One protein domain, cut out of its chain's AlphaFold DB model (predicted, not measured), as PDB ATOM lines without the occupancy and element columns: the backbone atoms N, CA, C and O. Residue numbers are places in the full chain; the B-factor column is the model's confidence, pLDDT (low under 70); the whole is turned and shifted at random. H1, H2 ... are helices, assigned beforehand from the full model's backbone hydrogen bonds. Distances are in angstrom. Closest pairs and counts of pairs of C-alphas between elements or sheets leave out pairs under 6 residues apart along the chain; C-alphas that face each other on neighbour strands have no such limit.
ATOM      1  N   ARG A   4      50.285  -8.613   9.260       93.81
ATOM      2  CA  ARG A   4      49.455  -9.016  10.410       93.81
ATOM      3  C   ARG A   4      48.827 -10.402  10.224       93.81
ATOM      4  O   ARG A   4      48.921 -11.241  11.113       93.81
ATOM      5  N   LYS A   5      48.260 -10.688   9.045       95.31
ATOM      6  CA  LYS A   5      47.665 -12.003   8.741       95.31
ATOM      7  C   LYS A   5      48.721 -13.113   8.766       95.31
ATOM      8  O   LYS A   5      48.454 -14.182   9.306       95.31
ATOM      9  N   LYS A   6      49.921 -12.843   8.236       95.50
ATOM     10  CA  LYS A   6      51.039 -13.802   8.227       95.50
ATOM     11  C   LYS A   6      51.537 -14.109   9.644       95.50
ATOM     12  O   LYS A   6      51.722 -15.276   9.972       95.50
ATOM     13  N   ILE A   7      51.690 -13.085  10.487       96.62
ATOM     14  CA  ILE A   7      52.076 -13.249  11.898       96.62
ATOM     15  C   ILE A   7      51.024 -14.080  12.639       96.62
ATOM     16  O   ILE A   7      51.362 -15.092  13.246       96.62
ATOM     17  N   ASN A   8      49.742 -13.734  12.504       95.94
ATOM     18  CA  ASN A   8      48.659 -14.473  13.158       95.94
ATOM     19  C   ASN A   8      48.597 -15.939  12.709       95.94
ATOM     20  O   ASN A   8      48.339 -16.826  13.520       95.94
ATOM     21  N   GLN A   9      48.851 -16.215  11.429       96.31
ATOM     22  CA  GLN A   9      48.900 -17.579  10.907       96.31
ATOM     23  C   GLN A   9      50.065 -18.382  11.508       96.31
ATOM     24  O   GLN A   9      49.864 -19.526  11.916       96.31
ATOM     25  N   LEU A  10      51.254 -17.780  11.615       96.19
ATOM     26  CA  LEU A  10      52.431 -18.405  12.228       96.19
ATOM     27  C   LEU A  10      52.216 -18.689  13.719       96.19
ATOM     28  O   LEU A  10      52.482 -19.802  14.171       96.19
ATOM     29  N   LEU A  11      51.678 -17.722  14.468       96.88
ATOM     30  CA  LEU A  11      51.397 -17.880  15.898       96.88
ATOM     31  C   LEU A  11      50.390 -19.005  16.154       96.88
ATOM     32  O   LEU A  11      50.639 -19.872  16.988       96.88
ATOM     33  N   LYS A  12      49.300 -19.059  15.376       96.06
ATOM     34  CA  LYS A  12      48.306 -20.143  15.466       96.06
ATOM     35  C   LYS A  12      48.913 -21.512  15.159       96.06
ATOM     36  O   LYS A  12      48.625 -22.482  15.856       96.06
ATOM     37  N   ALA A  13      49.764 -21.600  14.136       96.06
ATOM     38  CA  ALA A  13      50.440 -22.847  13.789       96.06
ATOM     39  C   ALA A  13      51.397 -23.309  14.901       96.06
ATOM     40  O   ALA A  13      51.428 -24.497  15.224       96.06
ATOM     41  N   ASN A  14      52.140 -22.385  15.512       95.19
ATOM     42  CA  ASN A  14      53.052 -22.688  16.613       95.19
ATOM     43  C   ASN A  14      52.302 -23.105  17.882       95.19
ATOM     44  O   ASN A  14      52.663 -24.118  18.475       95.19
ATOM     45  N   ALA A  15      51.223 -22.402  18.239       94.75
ATOM     46  CA  ALA A  15      50.359 -22.778  19.358       94.75
ATOM     47  C   ALA A  15      49.787 -24.190  19.163       94.75
ATOM     48  O   ALA A  15      49.938 -25.040  20.034       94.75
ATOM     49  N   LYS A  16      49.249 -24.497  17.972       89.56
ATOM     50  CA  LYS A  16      48.738 -25.839  17.647       89.56
ATOM     51  C   LYS A  16      49.817 -26.922  17.764       89.56
ATOM     52  O   LYS A  16      49.540 -28.006  18.269       89.56
ATOM     53  N   LYS A  17      51.048 -26.641  17.320       89.38
ATOM     54  CA  LYS A  17      52.188 -27.563  17.459       89.38
ATOM     55  C   LYS A  17      52.596 -27.760  18.920       89.38
ATOM     56  O   LYS A  17      52.912 -28.883  19.292       89.38
ATOM     57  N   ALA A  18      52.594 -26.705  19.732       91.69
ATOM     58  CA  ALA A  18      52.900 -26.789  21.157       91.69
ATOM     59  C   ALA A  18      51.833 -27.603  21.902       91.69
ATOM     60  O   ALA A  18      52.177 -28.557  22.594       91.69
ATOM     61  N   SER A  19      50.546 -27.324  21.666       85.06
ATOM     62  CA  SER A  19      49.437 -28.092  22.245       85.06
ATOM     63  C   SER A  19      49.470 -29.561  21.826       85.06
ATOM     64  O   SER A  19      49.219 -30.423  22.653       85.06
ATOM     65  N   ALA A  20      49.830 -29.874  20.578       84.56
ATOM     66  CA  ALA A  20      49.949 -31.260  20.118       84.56
ATOM     67  C   ALA A  20      51.155 -32.017  20.711       84.56
ATOM     68  O   ALA A  20      51.152 -33.245  20.715       84.56
ATOM     69  N   LYS A  21      52.192 -31.301  21.165       81.31
ATOM     70  CA  LYS A  21      53.350 -31.884  21.862       81.31
ATOM     71  C   LYS A  21      53.094 -32.051  23.359       81.31
ATOM     72  O   LYS A  21      53.556 -33.029  23.930       81.31
ATOM     73  N   LEU A  22      52.397 -31.088  23.965       82.19
ATOM     74  CA  LEU A  22      52.071 -31.084  25.388       82.19
ATOM     75  C   LEU A  22      50.904 -32.020  25.710       82.19
ATOM     76  O   LEU A  22      50.913 -32.675  26.744       82.19
ATOM     77  N   ALA A  23      49.905 -32.101  24.826       76.62
ATOM     78  CA  ALA A  23      48.814 -33.040  25.003       76.62
ATOM     79  C   ALA A  23      49.374 -34.467  24.904       76.62
ATOM     80  O   ALA A  23      49.986 -34.804  23.881       76.62
ATOM     81  N   PRO A  24      49.150 -35.328  25.917       67.69
ATOM     82  CA  PRO A  24      49.450 -36.740  25.772       67.69
ATOM     83  C   PRO A  24      48.713 -37.221  24.527       67.69
ATOM     84  O   PRO A  24      47.544 -36.877  24.318       67.69
ATOM     85  N   ARG A  25      49.402 -37.974  23.658       66.94
ATOM     86  CA  ARG A  25      48.747 -38.623  22.522       66.94
ATOM     87  C   ARG A  25      47.582 -39.413  23.106       66.94
ATOM     88  O   ARG A  25      47.820 -40.470  23.684       66.94
ATOM     89  N   LYS A  26      46.350 -38.908  22.952       61.59
ATOM     90  CA  LYS A  26      45.122 -39.675  23.158       61.59
ATOM     91  C   LYS A  26      45.117 -40.728  22.065       61.59
ATOM     92  O   LYS A  26      44.480 -40.589  21.026       61.59
ATOM     93  N   LYS A  27      45.952 -41.745  22.249       58.03
ATOM     94  CA  LYS A  27      45.803 -43.001  21.552       58.03
ATOM     95  C   LYS A  27      44.427 -43.458  22.014       58.03
ATOM     96  O   LYS A  27      44.186 -43.538  23.215       58.03
ATOM     97  N   SER A  28      43.520 -43.729  21.084       63.88
ATOM     98  CA  SER A  28      42.543 -44.773  21.346       63.88
ATOM     99  C   SER A  28      43.374 -46.038  21.530       63.88
ATOM    100  O   SER A  28      43.671 -46.757  20.577       63.88
ATOM    101  N   THR A  29      43.908 -46.220  22.735       62.75
ATOM    102  CA  THR A  29      44.545 -47.461  23.117       62.75
ATOM    103  C   THR A  29      43.475 -48.518  22.898       62.75
ATOM    104  O   THR A  29      42.289 -48.280  23.144       62.75
ATOM    105  N   TYR A  30      43.854 -49.670  22.366       58.00
ATOM    106  CA  TYR A  30      42.989 -50.828  22.470       58.00
ATOM    107  C   TYR A  30      42.928 -51.174  23.961       58.00
ATOM    108  O   TYR A  30      43.804 -51.845  24.496       58.00
ATOM    109  N   VAL A  31      41.978 -50.552  24.654       66.88
ATOM    110  CA  VAL A  31      41.733 -50.731  26.078       66.88
ATOM    111  C   VAL A  31      40.761 -51.900  26.172       66.88
ATOM    112  O   VAL A  31      39.665 -51.835  25.605       66.88
ATOM    113  N   SER A  32      41.167 -52.989  26.826       70.75
ATOM    114  CA  SER A  32      40.269 -54.115  27.087       70.75
ATOM    115  C   SER A  32      39.029 -53.620  27.852       70.75
ATOM    116  O   SER A  32      39.084 -52.590  28.528       70.75
ATOM    117  N   LYS A  33      37.889 -54.324  27.770       66.75
ATOM    118  CA  LYS A  33      36.656 -53.902  28.475       66.75
ATOM    119  C   LYS A  33      36.897 -53.625  29.971       66.75
ATOM    120  O   LYS A  33      36.288 -52.714  30.520       66.75
ATOM    121  N   ALA A  34      37.812 -54.367  30.598       66.44
ATOM    122  CA  ALA A  34      38.171 -54.211  32.005       66.44
ATOM    123  C   ALA A  34      38.935 -52.906  32.287       66.44
ATOM    124  O   ALA A  34      38.668 -52.232  33.280       66.44
ATOM    125  N   ASP A  35      39.857 -52.524  31.408       64.00
ATOM    126  CA  ASP A  35      40.677 -51.326  31.601       64.00
ATOM    127  C   ASP A  35      39.889 -50.043  31.288       64.00
ATOM    128  O   ASP A  35      40.184 -48.978  31.829       64.00
ATOM    129  N   ARG A  36      38.831 -50.144  30.470       65.94
ATOM    130  CA  ARG A  36      37.938 -49.020  30.166       65.94
ATOM    131  C   ARG A  36      37.081 -48.640  31.374       65.94
ATOM    132  O   ARG A  36      36.986 -47.462  31.688       65.94
ATOM    133  N   ALA A  37      36.554 -49.633  32.091       69.12
ATOM    134  CA  ALA A  37      35.794 -49.409  33.321       69.12
ATOM    135  C   ALA A  37      36.642 -48.734  34.418       69.12
ATOM    136  O   ALA A  37      36.149 -47.877  35.144       69.12
ATOM    137  N   LYS A  38      37.936 -49.072  34.507       67.00
ATOM    138  CA  LYS A  38      38.869 -48.443  35.459       67.00
ATOM    139  C   LYS A  38      39.171 -46.990  35.096       67.00
ATOM    140  O   LYS A  38      39.161 -46.132  35.966       67.00
ATOM    141  N   LEU A  39      39.393 -46.703  33.812       65.50
ATOM    142  CA  LEU A  39      39.640 -45.332  33.355       65.50
ATOM    143  C   LEU A  39      38.397 -44.438  33.450       65.50
ATOM    144  O   LEU A  39      38.540 -43.244  33.676       65.50
ATOM    145  N   GLU A  40      37.193 -44.991  33.296       64.50
ATOM    146  CA  GLU A  40      35.939 -44.257  33.519       64.50
ATOM    147  C   GLU A  40      35.719 -43.939  35.009       64.50
ATOM    148  O   GLU A  40      35.261 -42.844  35.329       64.50
ATOM    149  N   ALA A  41      36.118 -44.836  35.921       63.97
ATOM    150  CA  ALA A  41      36.084 -44.585  37.363       63.97
ATOM    151  C   ALA A  41      37.090 -43.500  37.805       63.97
ATOM    152  O   ALA A  41      36.731 -42.616  38.581       63.97
ATOM    153  N   GLU A  42      38.316 -43.519  37.271       60.50
ATOM    154  CA  GLU A  42      39.352 -42.511  37.563       60.50
ATOM    155  C   GLU A  42      39.035 -41.148  36.918       60.50
ATOM    156  O   GLU A  42      39.132 -40.111  37.568       60.50
ATOM    157  N   ALA A  43      38.538 -41.119  35.675       61.19
ATOM    158  CA  ALA A  43      38.132 -39.868  35.026       61.19
ATOM    159  C   ALA A  43      36.950 -39.180  35.739       61.19
ATOM    160  O   ALA A  43      36.831 -37.953  35.702       61.19
ATOM    161  N   GLY A  44      36.087 -39.956  36.405       57.25
ATOM    162  CA  GLY A  44      35.056 -39.423  37.293       57.25
ATOM    163  C   GLY A  44      35.641 -38.719  38.522       57.25
ATOM    164  O   GLY A  44      35.129 -37.673  38.908       57.25
ATOM    165  N   GLN A  45      36.746 -39.222  39.080       54.44
ATOM    166  CA  GLN A  45      37.427 -38.639  40.245       54.44
ATOM    167  C   GLN A  45      38.176 -37.343  39.883       54.44
ATOM    168  O   GLN A  45      38.053 -36.340  40.586       54.44
ATOM    169  N   ASP A  46      38.872 -37.311  38.743       51.34
ATOM    170  CA  ASP A  46      39.623 -36.127  38.293       51.34
ATOM    171  C   ASP A  46      38.717 -34.945  37.896       51.34
ATOM    172  O   ASP A  46      39.098 -33.782  38.017       51.34
ATOM    173  N   SER A  47      37.493 -35.213  37.426       53.25
ATOM    174  CA  SER A  47      36.528 -34.149  37.096       53.25
ATOM    175  C   SER A  47      35.894 -33.483  38.327       53.25
ATOM    176  O   SER A  47      35.459 -32.331  38.248       53.25
ATOM    177  N   VAL A  48      35.878 -34.180  39.469       51.81
ATOM    178  CA  VAL A  48      35.331 -33.669  40.735       51.81
ATOM    179  C   VAL A  48      36.355 -32.795  41.462       51.81
ATOM    180  O   VAL A  48      35.976 -31.797  42.063       51.81
ATOM    181  N   THR A  49      37.654 -33.077  41.335       47.38
ATOM    182  CA  THR A  49      38.705 -32.299  42.019       47.38
ATOM    183  C   THR A  49      39.031 -30.955  41.359       47.38
ATOM    184  O   THR A  49      39.551 -30.067  42.024       47.38
ATOM    185  N   VAL A  50      38.695 -30.752  40.078       46.38
ATOM    186  CA  VAL A  50      38.919 -29.467  39.374       46.38
ATOM    187  C   VAL A  50      37.745 -28.488  39.536       46.38
ATOM    188  O   VAL A  50      37.901 -27.296  39.286       46.38
ATOM    189  N   SER A  51      36.573 -28.960  39.972       43.81
ATOM    190  CA  SER A  51      35.378 -28.113  40.134       43.81
ATOM    191  C   SER A  51      35.217 -27.524  41.542       43.81
ATOM    192  O   SER A  51      34.255 -26.801  41.783       43.81
TER     193      SER A  51
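What this domain is: This is residues 4 to 51 of the 53 residues of the protein "DUF2986 domain-containing protein" of Pseudomonas floridensis (UniProt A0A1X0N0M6). Two separate helices make an open hook: H1 is a straight arm along much of the longest axis, an unnamed link leads on from it, and H2 turns off from the far end of that link. No contact closes the hook. The printed part has 48 residues with two named helices, H1 then H2, and no named strand; the class is all helix. It is extended, with a radius of gyration of the C-alphas of 17.1 A, and flat, spanning 50 by 29 by 13 A.

How they stand to each other: H1, residues 4 to 22, stands free. H2, residues 33 to 49, is apart from H1, with no C-alpha of the one within 8 A of the other. A short link of 10 residues joins them. Every O i to N i+4 pair is within hydrogen-bond range in H1, and 12 of 13 are in H2.

Where its parts are: H1 begins at C-alpha 4 (49.455, -9.016, 10.410) and measures 26.8 A from first to last C-alpha. H2 measures 25.6 A and ends at C-alpha 49 (38.705, -32.299, 42.019).

The domain as a whole: The two C-alphas farthest apart, those of Arg 4 and Ala 34, are 51.3 A apart. The printed part has no cut. The model's pLDDT is under 70 at residues 24 to 31 and 33 to 51.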